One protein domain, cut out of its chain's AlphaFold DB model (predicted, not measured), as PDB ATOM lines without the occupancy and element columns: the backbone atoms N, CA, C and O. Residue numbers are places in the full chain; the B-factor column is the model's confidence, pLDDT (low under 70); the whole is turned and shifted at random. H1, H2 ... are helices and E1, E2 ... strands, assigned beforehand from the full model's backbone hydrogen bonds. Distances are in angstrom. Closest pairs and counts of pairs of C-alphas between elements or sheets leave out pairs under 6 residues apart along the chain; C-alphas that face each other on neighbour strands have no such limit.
ATOM      1  N   ILE A  12      31.943 -31.276  27.399       81.06
ATOM      2  CA  ILE A  12      31.587 -32.568  28.012       81.06
ATOM      3  C   ILE A  12      30.875 -32.359  29.357       81.06
ATOM      4  O   ILE A  12      29.881 -33.030  29.646       81.06
ATOM      5  N   ILE A  13      31.372 -31.431  30.180       81.56
ATOM      6  CA  ILE A  13      30.778 -31.109  31.484       81.56
ATOM      7  C   ILE A  13      29.379 -30.519  31.300       81.56
ATOM      8  O   ILE A  13      28.438 -30.979  31.950       81.56
ATOM      9  N   ASP A  14      29.229 -29.553  30.397       83.94
ATOM     10  CA  ASP A  14      27.957 -28.865  30.167       83.94
ATOM     11  C   ASP A  14      26.887 -29.833  29.644       83.94
ATOM     12  O   ASP A  14      25.757 -29.837  30.142       83.94
ATOM     13  N   ASN A  15      27.267 -30.741  28.739       84.56
ATOM     14  CA  ASN A  15      26.378 -31.801  28.258       84.56
ATOM     15  C   ASN A  15      25.921 -32.729  29.396       84.56
ATOM     16  O   ASN A  15      24.724 -32.975  29.544       84.56
ATOM     17  N   ARG A  16      26.840 -33.192  30.259       84.00
ATOM     18  CA  ARG A  16      26.495 -34.054  31.408       84.00
ATOM     19  C   ARG A  16      25.569 -33.345  32.398       84.00
ATOM     20  O   ARG A  16      24.668 -33.964  32.970       84.00
ATOM     21  N   VAL A  17      25.791 -32.054  32.637       86.88
ATOM     22  CA  VAL A  17      24.926 -31.244  33.505       86.88
ATOM     23  C   VAL A  17      23.519 -31.157  32.919       86.88
ATOM     24  O   VAL A  17      22.547 -31.333  33.656       86.88
ATOM     25  N   GLU A  18      23.396 -30.928  31.615       89.31
ATOM     26  CA  GLU A  18      22.096 -30.816  30.959       89.31
ATOM     27  C   GLU A  18      21.333 -32.148  30.945       89.31
ATOM     28  O   GLU A  18      20.156 -32.193  31.307       89.31
ATOM     29  N   GLU A  19      22.015 -33.260  30.668       88.44
ATOM     30  CA  GLU A  19      21.436 -34.603  30.777       88.44
ATOM     31  C   GLU A  19      20.904 -34.889  32.189       88.44
ATOM     32  O   GLU A  19      19.780 -35.375  32.357       88.44
ATOM     33  N   ASN A  20      21.678 -34.544  33.222       89.69
ATOM     34  CA  ASN A  20      21.255 -34.710  34.611       89.69
ATOM     35  C   ASN A  20      20.013 -33.869  34.936       89.69
ATOM     36  O   ASN A  20      19.103 -34.365  35.605       89.69
ATOM     37  N   LYS A  21      19.933 -32.623  34.450       90.81
ATOM     38  CA  LYS A  21      18.738 -31.782  34.632       90.81
ATOM     39  C   LYS A  21      17.509 -32.418  33.996       90.81
ATOM     40  O   LYS A  21      16.464 -32.470  34.643       90.81
ATOM     41  N   ILE A  22      17.630 -32.934  32.773       92.19
ATOM     42  CA  ILE A  22      16.519 -33.593  32.078       92.19
ATOM     43  C   ILE A  22      16.037 -34.804  32.884       92.19
ATOM     44  O   ILE A  22      14.840 -34.915  33.149       92.19
ATOM     45  N   LYS A  23      16.951 -35.667  33.351       91.81
ATOM     46  CA  LYS A  23      16.599 -36.825  34.195       91.81
ATOM     47  C   LYS A  23      15.852 -36.405  35.464       91.81
ATOM     48  O   LYS A  23      14.842 -37.016  35.810       91.81
ATOM     49  N   ILE A  24      16.310 -35.340  36.129       92.50
ATOM     50  CA  ILE A  24      15.650 -34.790  37.321       92.50
ATOM     51  C   ILE A  24      14.244 -34.287  36.981       92.50
ATOM     52  O   ILE A  24      13.295 -34.638  37.678       92.50
ATOM     53  N   LEU A  25      14.086 -33.494  35.921       93.19
ATOM     54  CA  LEU A  25      12.789 -32.938  35.527       93.19
ATOM     55  C   LEU A  25      11.782 -34.037  35.176       93.19
ATOM     56  O   LEU A  25      10.655 -34.005  35.664       93.19
ATOM     57  N   VAL A  26      12.201 -35.041  34.401       93.12
ATOM     58  CA  VAL A  26      11.360 -36.193  34.043       93.12
ATOM     59  C   VAL A  26      10.944 -36.978  35.288       93.12
ATOM     60  O   VAL A  26       9.769 -37.305  35.445       93.12
ATOM     61  N   MET A  27      11.881 -37.236  36.208       94.75
ATOM     62  CA  MET A  27      11.592 -37.915  37.475       94.75
ATOM     63  C   MET A  27      10.584 -37.130  38.327       94.75
ATOM     64  O   MET A  27       9.658 -37.719  38.887       94.75
ATOM     65  N   LEU A  28      10.756 -35.811  38.446       94.75
ATOM     66  CA  LEU A  28       9.859 -34.960  39.230       94.75
ATOM     67  C   LEU A  28       8.457 -34.909  38.619       94.75
ATOM     68  O   LEU A  28       7.481 -35.061  39.351       94.75
ATOM     69  N   GLN A  29       8.358 -34.767  37.296       95.50
ATOM     70  CA  GLN A  29       7.078 -34.766  36.589       95.50
ATOM     71  C   GLN A  29       6.328 -36.092  36.794       95.50
ATOM     72  O   GLN A  29       5.161 -36.089  37.186       95.50
ATOM     73  N   ALA A  30       7.016 -37.226  36.624       94.38
ATOM     74  CA  ALA A  30       6.434 -38.548  36.850       94.38
ATOM     75  C   ALA A  30       5.943 -38.739  38.298       94.38
ATOM     76  O   ALA A  30       4.893 -39.345  38.525       94.38
ATOM     77  N   ASP A  31       6.663 -38.195  39.285       96.38
ATOM     78  CA  ASP A  31       6.256 -38.259  40.691       96.38
ATOM     79  C   ASP A  31       5.002 -37.429  40.972       96.38
ATOM     80  O   ASP A  31       4.120 -37.895  41.699       96.38
ATOM     81  N   GLU A  32       4.889 -36.237  40.380       95.06
ATOM     82  CA  GLU A  32       3.692 -35.403  40.502       95.06
ATOM     83  C   GLU A  32       2.469 -36.075  39.870       95.06
ATOM     84  O   GLU A  32       1.412 -36.151  40.508       95.06
ATOM     85  N   ASP A  33       2.622 -36.644  38.675       95.12
ATOM     86  CA  ASP A  33       1.553 -37.372  37.991       95.12
ATOM     87  C   ASP A  33       1.124 -38.608  38.790       95.12
ATOM     88  O   ASP A  33      -0.068 -38.829  39.039       95.12
ATOM     89  N   ALA A  34       2.085 -39.387  39.291       95.69
ATOM     90  CA  ALA A  34       1.812 -40.540  40.140       95.69
ATOM     91  C   ALA A  34       1.118 -40.140  41.454       95.69
ATOM     92  O   ALA A  34       0.189 -40.815  41.912       95.69
ATOM     93  N   LYS A  35       1.514 -39.008  42.049       94.50
ATOM     94  CA  LYS A  35       0.886 -38.448  43.251       94.50
ATOM     95  C   LYS A  35      -0.555 -38.022  42.991       94.50
ATOM     96  O   LYS A  35      -1.427 -38.367  43.792       94.50
ATOM     97  N   LYS A  36      -0.821 -37.336  41.876       94.75
ATOM     98  CA  LYS A  36      -2.172 -36.938  41.450       94.75
ATOM     99  C   LYS A  36      -3.069 -38.156  41.229       94.75
ATOM    100  O   LYS A  36      -4.203 -38.182  41.705       94.75
ATOM    101  N   ASN A  37      -2.521 -39.197  40.608       95.12
ATOM    102  CA  ASN A  37      -3.216 -40.452  40.317       95.12
ATOM    103  C   ASN A  37      -3.278 -41.420  41.513       95.12
ATOM    104  O   ASN A  37      -3.802 -42.525  41.382       95.12
ATOM    105  N   LYS A  38      -2.749 -41.031  42.684       93.19
ATOM    106  CA  LYS A  38      -2.687 -41.857  43.906       93.19
ATOM    107  C   LYS A  38      -2.046 -43.237  43.680       93.19
ATOM    108  O   LYS A  38      -2.380 -44.201  44.371       93.19
ATOM    109  N   THR A  39      -1.101 -43.330  42.746       96.31
ATOM    110  CA  THR A  39      -0.334 -44.549  42.464       96.31
ATOM    111  C   THR A  39       1.081 -44.453  43.031       96.31
ATOM    112  O   THR A  39       1.616 -43.370  43.266       96.31
ATOM    113  N   LEU A  40       1.674 -45.617  43.301       95.00
ATOM    114  CA  LEU A  40       3.083 -45.721  43.678       95.00
ATOM    115  C   LEU A  40       4.000 -45.831  42.459       95.00
ATOM    116  O   LEU A  40       5.141 -45.404  42.555       95.00
ATOM    117  N   VAL A  41       3.524 -46.392  41.345       97.12
ATOM    118  CA  VAL A  41       4.317 -46.479  40.108       97.12
ATOM    119  C   VAL A  41       4.569 -45.066  39.586       97.12
ATOM    120  O   VAL A  41       3.630 -44.279  39.512       97.12
ATOM    121  N   GLY A  42       5.820 -44.745  39.262       96.19
ATOM    122  CA  GLY A  42       6.263 -43.405  38.861       96.19
ATOM    123  C   GLY A  42       6.703 -42.508  40.022       96.19
ATOM    124  O   GLY A  42       7.354 -41.495  39.790       96.19
ATOM    125  N   ARG A  43       6.429 -42.884  41.280       97.75
ATOM    126  CA  ARG A  43       6.994 -42.179  42.441       97.75
ATOM    127  C   ARG A  43       8.475 -42.506  42.575       97.75
ATOM    128  O   ARG A  43       8.865 -43.657  42.372       97.75
ATOM    129  N   TYR A  44       9.280 -41.524  42.974       96.75
ATOM    130  CA  TYR A  44      10.700 -41.757  43.239       96.75
ATOM    131  C   TYR A  44      10.998 -41.942  44.728       96.75
ATOM    132  O   TYR A  44      10.389 -41.331  45.605       96.75
ATOM    133  N   VAL A  45      11.980 -42.784  44.999       96.12
ATOM    134  CA  VAL A  45      12.632 -42.970  46.286       96.12
ATOM    135  C   VAL A  45      13.960 -42.231  46.228       96.12
ATOM    136  O   VAL A  45      14.677 -42.306  45.229       96.12
ATOM    137  N   SER A  46      14.283 -41.517  47.300       93.81
ATOM    138  CA  SER A  46      15.581 -40.867  47.442       93.81
ATOM    139  C   SER A  46      16.100 -41.074  48.848       93.81
ATOM    140  O   SER A  46      15.350 -40.860  49.806       93.81
ATOM    141  N   ASP A  47      17.368 -41.431  48.977       92.75
ATOM    142  CA  ASP A  47      18.015 -41.549  50.279       92.75
ATOM    143  C   ASP A  47      19.461 -41.054  50.212       92.75
ATOM    144  O   ASP A  47      20.066 -41.012  49.137       92.75
ATOM    145  N   HIS A  48      19.983 -40.619  51.353       90.25
ATOM    146  CA  HIS A  48      21.337 -40.090  51.456       90.25
ATOM    147  C   HIS A  48      22.366 -41.221  51.410       90.25
ATOM    148  O   HIS A  48      22.235 -42.223  52.113       90.25
ATOM    149  N   VAL A  49      23.410 -41.035  50.603       90.75
ATOM    150  CA  VAL A  49      24.557 -41.945  50.512       90.75
ATOM    151  C   VAL A  49      25.813 -41.088  50.457       90.75
ATOM    152  O   VAL A  49      25.982 -40.324  49.512       90.75
ATOM    153  N   ALA A  50      26.664 -41.203  51.479       84.19
ATOM    154  CA  ALA A  50      27.830 -40.339  51.672       84.19
ATOM    155  C   ALA A  50      27.460 -38.838  51.598       84.19
ATOM    156  O   ALA A  50      26.627 -38.373  52.378       84.19
ATOM    157  N   ASP A  51      28.072 -38.093  50.682       83.25
ATOM    158  CA  ASP A  51      27.824 -36.677  50.391       83.25
ATOM    159  C   ASP A  51      26.690 -36.449  49.373       83.25
ATOM    160  O   ASP A  51      26.200 -35.328  49.218       83.25
ATOM    161  N   GLY A  52      26.230 -37.513  48.713       87.62
ATOM    162  CA  GLY A  52      25.211 -37.468  47.679       87.62
ATOM    163  C   GLY A  52      23.871 -38.085  48.073       87.62
ATOM    164  O   GLY A  52      23.511 -38.277  49.242       87.62
ATOM    165  N   LYS A  53      23.083 -38.372  47.036       91.44
ATOM    166  CA  LYS A  53      21.804 -39.074  47.133       91.44
ATOM    167  C   LYS A  53      21.697 -40.124  46.049       91.44
ATOM    168  O   LYS A  53      22.044 -39.862  44.900       91.44
ATOM    169  N   ALA A  54      21.144 -41.265  46.426       94.75
ATOM    170  CA  ALA A  54      20.717 -42.285  45.491       94.75
ATOM    171  C   ALA A  54      19.263 -42.037  45.085       94.75
ATOM    172  O   ALA A  54      18.421 -41.743  45.942       94.75
ATOM    173  N   PHE A  55      18.964 -42.170  43.793       95.62
ATOM    174  CA  PHE A  55      17.634 -41.925  43.236       95.62
ATOM    175  C   PHE A  55      17.110 -43.163  42.524       95.62
ATOM    176  O   PHE A  55      17.791 -43.760  41.696       95.62
ATOM    177  N   TYR A  56      15.868 -43.525  42.823       97.06
ATOM    178  CA  TYR A  56      15.203 -44.673  42.223       97.06
ATOM    179  C   TYR A  56      13.765 -44.327  41.864       97.06
ATOM    180  O   TYR A  56      13.108 -43.625  42.626       97.06
ATOM    181  N   VAL A  57      13.226 -44.868  40.774       97.31
ATOM    182  CA  VAL A  57      11.798 -44.773  40.436       97.31
ATOM    183  C   VAL A  57      11.108 -46.112  40.640       97.31
ATOM    184  O   VAL A  57      11.653 -47.165  40.325       97.31
ATOM    185  N   VAL A  58       9.890 -46.094  41.170       97.88
ATOM    186  CA  VAL A  58       9.069 -47.299  41.291       97.88
ATOM    187  C   VAL A  58       8.490 -47.655  39.921       97.88
ATOM    188  O   VAL A  58       7.626 -46.941  39.413       97.88
ATOM    189  N   THR A  59       8.903 -48.781  39.348       97.62
ATOM    190  CA  THR A  59       8.442 -49.239  38.024       97.62
ATOM    191  C   THR A  59       7.357 -50.301  38.104       97.62
ATOM    192  O   THR A  59       6.457 -50.351  37.266       97.62
ATOM    193  N   LYS A  60       7.372 -51.120  39.159       97.50
ATOM    194  CA  LYS A  60       6.369 -52.167  39.382       97.50
ATOM    195  C   LYS A  60       5.975 -52.239  40.844       97.50
ATOM    196  O   LYS A  60       6.805 -52.093  41.734       97.50
ATOM    197  N   VAL A  61       4.700 -52.510  41.104       97.25
ATOM    198  CA  VAL A  61       4.164 -52.652  42.461       97.25
ATOM    199  C   VAL A  61       3.362 -53.938  42.549       97.25
ATOM    200  O   VAL A  61       2.447 -54.167  41.763       97.25
ATOM    201  N   THR A  62       3.677 -54.762  43.543       96.81
ATOM    202  CA  THR A  62       2.885 -55.937  43.916       96.81
ATOM    203  C   THR A  62       2.147 -55.679  45.238       96.81
ATOM    204  O   THR A  62       2.098 -54.555  45.767       96.81
ATOM    205  N   LYS A  63       1.533 -56.725  45.805       95.88
ATOM    206  CA  LYS A  63       0.901 -56.641  47.127       95.88
ATOM    207  C   LYS A  63       1.923 -56.305  48.221       95.88
ATOM    208  O   LYS A  63       1.616 -55.487  49.086       95.88
ATOM    209  N   GLN A  64       3.122 -56.892  48.160       96.94
ATOM    210  CA  GLN A  64       4.128 -56.821  49.230       96.94
ATOM    211  C   GLN A  64       5.415 -56.091  48.835       96.94
ATOM    212  O   GLN A  64       6.091 -55.551  49.710       96.94
ATOM    213  N   THR A  65       5.742 -56.029  47.546       97.81
ATOM    214  CA  THR A  65       7.024 -55.513  47.050       97.81
ATOM    215  C   THR A  65       6.843 -54.431  45.992       97.81
ATOM    216  O   THR A  65       5.773 -54.294  45.392       97.81
ATOM    217  N   CYS A  66       7.904 -53.666  45.772       97.81
ATOM    218  CA  CYS A  66       8.056 -52.743  44.661       97.81
ATOM    219  C   CYS A  66       9.363 -53.059  43.930       97.81
ATOM    220  O   CYS A  66      10.366 -53.346  44.580       97.81
ATOM    221  N   THR A  67       9.348 -52.970  42.605       98.06
ATOM    222  CA  THR A  67      10.566 -52.940  41.790       98.06
ATOM    223  C   THR A  67      10.978 -51.491  41.598       98.06
ATOM    224  O   THR A  67      10.126 -50.633  41.342       98.06
ATOM    225  N   LEU A  68      12.268 -51.243  41.769       97.81
ATOM    226  CA  LEU A  68      12.895 -49.945  41.626       97.81
ATOM    227  C   LEU A  68      13.851 -49.951  40.435       97.81
ATOM    228  O   LEU A  68      14.647 -50.874  40.285       97.81
ATOM    229  N   ASP A  69      13.835 -48.879  39.656       96.81
ATOM    230  CA  ASP A  69      14.837 -48.632  38.626       96.81
ATOM    231  C   ASP A  69      15.733 -47.488  39.094       96.81
ATOM    232  O   ASP A  69      15.245 -46.448  39.540       96.81
ATOM    233  N   HIS A  70      17.045 -47.707  39.045       96.50
ATOM    234  CA  HIS A  70      18.033 -46.711  39.441       96.50
ATOM    235  C   HIS A  70      18.078 -45.571  38.422       96.50
ATOM    236  O   HIS A  70      18.085 -45.813  37.215       96.50
ATOM    237  N   ILE A  71      18.129 -44.334  38.912       94.31
ATOM    238  CA  ILE A  71      18.270 -43.144  38.081       94.31
ATOM    239  C   ILE A  71      19.672 -42.582  38.284       94.31
ATOM    240  O   ILE A  71      19.986 -41.994  39.317       94.31
ATOM    241  N   GLU A  72      20.502 -42.744  37.262       92.31
ATOM    242  CA  GLU A  72      21.881 -42.261  37.241       92.31
ATOM    243  C   GLU A  72      21.917 -40.732  37.134       92.31
ATOM    244  O   GLU A  72      21.852 -40.164  36.037       92.31
ATOM    245  N   ILE A  73      21.977 -40.072  38.291       88.31
ATOM    246  CA  ILE A  73      22.100 -38.620  38.440       88.31
ATOM    247  C   ILE A  73      23.396 -38.328  39.197       88.31
ATOM    248  O   ILE A  73      23.660 -38.920  40.245       88.31
ATOM    249  N   GLY A  74      24.193 -37.383  38.693       85.75
ATOM    250  CA  GLY A  74      25.444 -36.980  39.341       85.75
ATOM    251  C   GLY A  74      26.456 -38.125  39.363       85.75
ATOM    252  O   GLY A  74      26.857 -38.601  38.298       85.75
ATOM    253  N   ASP A  75      26.853 -38.554  40.559       87.38
ATOM    254  CA  ASP A  75      27.805 -39.654  40.773       87.38
ATOM    255  C   ASP A  75      27.137 -41.034  40.804       87.38
ATOM    256  O   ASP A  75      27.801 -42.041  41.029       87.38
ATOM    257  N   SER A  76      25.827 -41.096  40.529       90.56
ATOM    258  CA  SER A  76      25.086 -42.356  40.385       90.56
ATOM    259  C   SER A  76      25.180 -43.244  41.628       90.56
ATOM    260  O   SER A  76      25.345 -44.462  41.541       90.56
ATOM    261  N   TRP A  77      25.077 -42.610  42.798       94.00
ATOM    262  CA  TRP A  77      25.062 -43.292  44.083       94.00
ATOM    263  C   TRP A  77      23.952 -44.336  44.133       94.00
ATOM    264  O   TRP A  77      22.800 -44.052  43.816       94.00
ATOM    265  N   THR A  78      24.291 -45.526  44.615       94.75
ATOM    266  CA  THR A  78      23.339 -46.617  44.825       94.75
ATOM    267  C   THR A  78      23.176 -46.902  46.310       94.75
ATOM    268  O   THR A  78      24.068 -46.648  47.120       94.75
ATOM    269  N   LEU A  79      22.018 -47.442  46.683       93.62
ATOM    270  CA  LEU A  79      21.780 -47.952  48.026       93.62
ATOM    271  C   LEU A  79      22.173 -49.430  48.065       93.62
ATOM    272  O   LEU A  79      21.491 -50.234  47.422       93.62
ATOM    273  N   PRO A  80      23.189 -49.832  48.856       93.25
ATOM    274  CA  PRO A  80      23.658 -51.217  48.873       93.25
ATOM    275  C   PRO A  80      22.539 -52.223  49.143       93.25
ATOM    276  O   PRO A  80      22.448 -53.251  48.481       93.25
ATOM    277  N   PHE A  81      21.628 -51.903  50.067       93.06
ATOM    278  CA  PHE A  81      20.515 -52.794  50.391       93.06
ATOM    279  C   PHE A  81      19.531 -52.967  49.214       93.06
ATOM    280  O   PHE A  81      18.949 -54.040  49.068       93.06
ATOM    281  N   VAL A  82      19.331 -51.934  48.383       94.81
ATOM    282  CA  VAL A  82      18.448 -52.004  47.205       94.81
ATOM    283  C   VAL A  82      19.078 -52.906  46.154       94.81
ATOM    284  O   VAL A  82      18.396 -53.780  45.620       94.81
ATOM    285  N   GLU A  83      20.376 -52.737  45.895       95.25
ATOM    286  CA  GLU A  83      21.091 -53.542  44.900       95.25
ATOM    287  C   GLU A  83      21.204 -55.014  45.330       95.25
ATOM    288  O   GLU A  83      20.945 -55.899  44.520       95.25
ATOM    289  N   ILE A  84      21.467 -55.299  46.614       96.12
ATOM    290  CA  ILE A  84      21.503 -56.675  47.155       96.12
ATOM    291  C   ILE A  84      20.165 -57.403  46.951       96.12
ATOM    292  O   ILE A  84      20.133 -58.609  46.718       96.12
ATOM    293  N   LEU A  85      19.048 -56.676  47.015       94.94
ATOM    294  CA  LEU A  85      17.708 -57.225  46.801       94.94
ATOM    295  C   LEU A  85      17.296 -57.256  45.320       94.94
ATOM    296  O   LEU A  85      16.109 -57.399  45.018       94.94
ATOM    297  N   ASN A  86      18.239 -57.089  44.385       95.81
ATOM    298  CA  ASN A  86      17.971 -56.962  42.948       95.81
ATOM    299  C   ASN A  86      16.896 -55.906  42.650       95.81
ATOM    300  O   ASN A  86      16.039 -56.086  41.783       95.81
ATOM    301  N   ARG A  87      16.907 -54.816  43.425       96.56
ATOM    302  CA  ARG A  87      15.969 -53.690  43.339       96.56
ATOM    303  C   ARG A  87      14.501 -54.053  43.573       96.56
ATOM    304  O   ARG A  87      13.607 -53.260  43.278       96.56
ATOM    305  N   VAL A  88      14.234 -55.221  44.151       97.69
ATOM    306  CA  VAL A  88      12.899 -55.638  44.581       97.69
ATOM    307  C   VAL A  88      12.805 -55.484  46.092       97.69
ATOM    308  O   VAL A  88      13.224 -56.344  46.860       97.69
ATOM    309  N   VAL A  89      12.233 -54.370  46.533       97.50
ATOM    310  CA  VAL A  89      12.212 -53.985  47.949       97.50
ATOM    311  C   VAL A  89      10.812 -54.093  48.559       97.50
ATOM    312  O   VAL A  89       9.805 -54.030  47.843       97.50
ATOM    313  N   PRO A  90      10.692 -54.215  49.892       97.81
ATOM    314  CA  PRO A  90       9.397 -54.205  50.558       97.81
ATOM    315  C   PRO A  90       8.630 -52.903  50.307       97.81
ATOM    316  O   PRO A  90       9.116 -51.799  50.557       97.81
ATOM    317  N   LYS A  91       7.360 -53.025  49.919       97.25
ATOM    318  CA  LYS A  91       6.455 -51.892  49.672       97.25
ATOM    319  C   LYS A  91       6.316 -50.972  50.885       97.25
ATOM    320  O   LYS A  91       6.126 -49.767  50.731       97.25
ATOM    321  N   LYS A  92       6.401 -51.535  52.098       97.06
ATOM    322  CA  LYS A  92       6.357 -50.774  53.356       97.06
ATOM    323  C   LYS A  92       7.525 -49.791  53.458       97.06
ATOM    324  O   LYS A  92       7.302 -48.649  53.842       97.06
ATOM    325  N   TRP A  93       8.728 -50.223  53.078       96.31
ATOM    326  CA  TRP A  93       9.916 -49.374  53.089       96.31
ATOM    327  C   TRP A  93       9.781 -48.227  52.080       96.31
ATOM    328  O   TRP A  93       9.909 -47.066  52.459       96.31
ATOM    329  N   VAL A  94       9.377 -48.538  50.841       97.06
ATOM    330  CA  VAL A  94       9.150 -47.533  49.781       97.06
ATOM    331  C   VAL A  94       8.139 -46.476  50.212       97.06
ATOM    332  O   VAL A  94       8.385 -45.280  50.078       97.06
ATOM    333  N   LYS A  95       7.006 -46.905  50.780       96.38
ATOM    334  CA  LYS A  95       6.002 -45.978  51.314       96.38
ATOM    335  C   LYS A  95       6.574 -45.098  52.422       96.38
ATOM    336  O   LYS A  95       6.320 -43.902  52.404       96.38
ATOM    337  N   GLY A  96       7.336 -45.673  53.352       95.56
ATOM    338  CA  GLY A  96       7.976 -44.923  54.432       95.56
ATOM    339  C   GLY A  96       8.887 -43.814  53.903       95.56
ATOM    340  O   GLY A  96       8.712 -42.661  54.290       95.56
ATOM    341  N   ASN A  97       9.775 -44.145  52.961       95.19
ATOM    342  CA  ASN A  97      10.689 -43.180  52.345       95.19
ATOM    343  C   ASN A  97       9.929 -42.047  51.624       95.19
ATOM    344  O   ASN A  97      10.160 -40.868  51.900       95.19
ATOM    345  N   ILE A  98       8.948 -42.388  50.778       95.19
ATOM    346  CA  ILE A  98       8.139 -41.401  50.043       95.19
ATOM    347  C   ILE A  98       7.334 -40.514  50.998       95.19
ATOM    348  O   ILE A  98       7.278 -39.298  50.816       95.19
ATOM    349  N   THR A  99       6.692 -41.101  52.014       94.06
ATOM    350  CA  THR A  99       5.904 -40.345  52.992       94.06
ATOM    351  C   THR A  99       6.784 -39.381  53.771       94.06
ATOM    352  O   THR A  99       6.425 -38.212  53.880       94.06
ATOM    353  N   GLN A 100       7.946 -39.834  54.250       91.69
ATOM    354  CA  GLN A 100       8.914 -38.967  54.909       91.69
ATOM    355  C   GLN A 100       9.277 -37.800  53.984       91.69
ATOM    356  O   GLN A 100       9.014 -36.649  54.325       91.69
ATOM    357  N   ARG A 101       9.769 -38.071  52.775       92.25
ATOM    358  CA  ARG A 101      10.123 -37.043  51.784       92.25
ATOM    359  C   ARG A 101       8.998 -36.020  51.552       92.25
ATOM    360  O   ARG A 101       9.240 -34.813  51.595       92.25
ATOM    361  N   ASP A 102       7.766 -36.484  51.352       91.62
ATOM    362  CA  ASP A 102       6.597 -35.619  51.143       91.62
ATOM    363  C   ASP A 102       6.285 -34.739  52.371       91.62
ATOM    364  O   ASP A 102       5.924 -33.562  52.225       91.62
ATOM    365  N   SER A 103       6.451 -35.274  53.584       89.69
ATOM    366  CA  SER A 103       6.295 -34.517  54.829       89.69
ATOM    367  C   SER A 103       7.351 -33.418  54.957       89.69
ATOM    368  O   SER A 103       6.997 -32.266  55.214       89.69
ATOM    369  N   TRP A 104       8.624 -33.730  54.705       84.25
ATOM    370  CA  TRP A 104       9.717 -32.750  54.748       84.25
ATOM    371  C   TRP A 104       9.528 -31.632  53.713       84.25
ATOM    372  O   TRP A 104       9.704 -30.454  54.033       84.25
ATOM    373  N   ALA A 105       9.071 -31.968  52.502       82.69
ATOM    374  CA  ALA A 105       8.734 -30.977  51.480       82.69
ATOM    375  C   ALA A 105       7.615 -30.023  51.941       82.69
ATOM    376  O   ALA A 105       7.645 -28.826  51.649       82.69
TER     377      ALA A 105
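Overview. This is residues 12 to 105 of the 114 residues of an uncharacterized protein of Deltaproteobacteria bacterium (UniProt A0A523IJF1). Four antiparallel strands form one strongly twisted sheet, curled like part of a barrel, with the helix H3 crossing one face over E1. The long helix H1 runs past the sheet and only grazes it with its residues 24 to 34, while the short helix H2 lies beside the strands, on the opposite face from H3. The printed part has 94 residues, with three named helices and four named strands along the chain as H1 E1 E2 E3 H2 E4 H3, and the sheet order is E1 - E2 - E3 - E4. The class is mixed, helices and strands, and the whole is compact, with a radius of gyration of the C-alphas of 13.3 A and spans of 43 by 31 by 24 A.

Arrangement. E1, residues 44 to 49, E2, residues 52 to 61, and E3, residues 65 to 70, form a meander, each strand the antiparallel neighbour of the one before. E1 and E2 are a hairpin at 149 degrees, with N 45 and O 56 2.8 A apart, within hydrogen-bond range. E2 and E3 are a hairpin at 132 degrees, with N 57 and O 69 at 2.8 A. E4, residues 88 to 90, is antiparallel to E3 at 131 degrees, with N 66 and O 89 at 2.8 A. E1 and E4 are the edge strands. H3, residues 91 to 105, is on the sheet in two layers, a helix on one face of a sheet. Its height over the sheet is 8.5 A, and it runs across the strands, at 71 degrees to E1 on the local plane; their closest C-alphas are those of Val 45 and Ile 98, 6.1 A apart. H2, residues 80 to 84, has a height over the sheet of 6.5 A and lies over none of the strands; its closest C-alpha pair with E4 is Val 82 and Val 89, 6.6 A. H1, residues 12 to 36, only grazes the sheet, and its closest C-alpha pair with E1 is Asp 31 and Tyr 44, 6.2 A. H1 and H3 are apart. In H1, H2 and H3 every O i to N i+4 pair is within hydrogen-bond range.

Along the chain. In the sheet, E2 measures 26.5 A from first to last C-alpha, E3 16.0 A, E1 15.7 A and E4 7.1 A. H1 measures 36.6 A, from C-alpha 12 at (31.587, -32.568, 28.012) to C-alpha 36 at (-2.172, -36.938, 41.450). H3 measures 21.1 A and ends at C-alpha 105 at (8.734, -30.977, 51.480), and H2 measures 6.1 A.

Size, cuts and confidence. The two C-alphas farthest apart are those of Ile 12 and Lys 63, at 43.4 A. The printed part has no cut. No link is long; those from H1 to E1 and from E3 to H2 are short, and the others are tight. The mean pLDDT of the printed part is 93.3, and no printed residue is under 70.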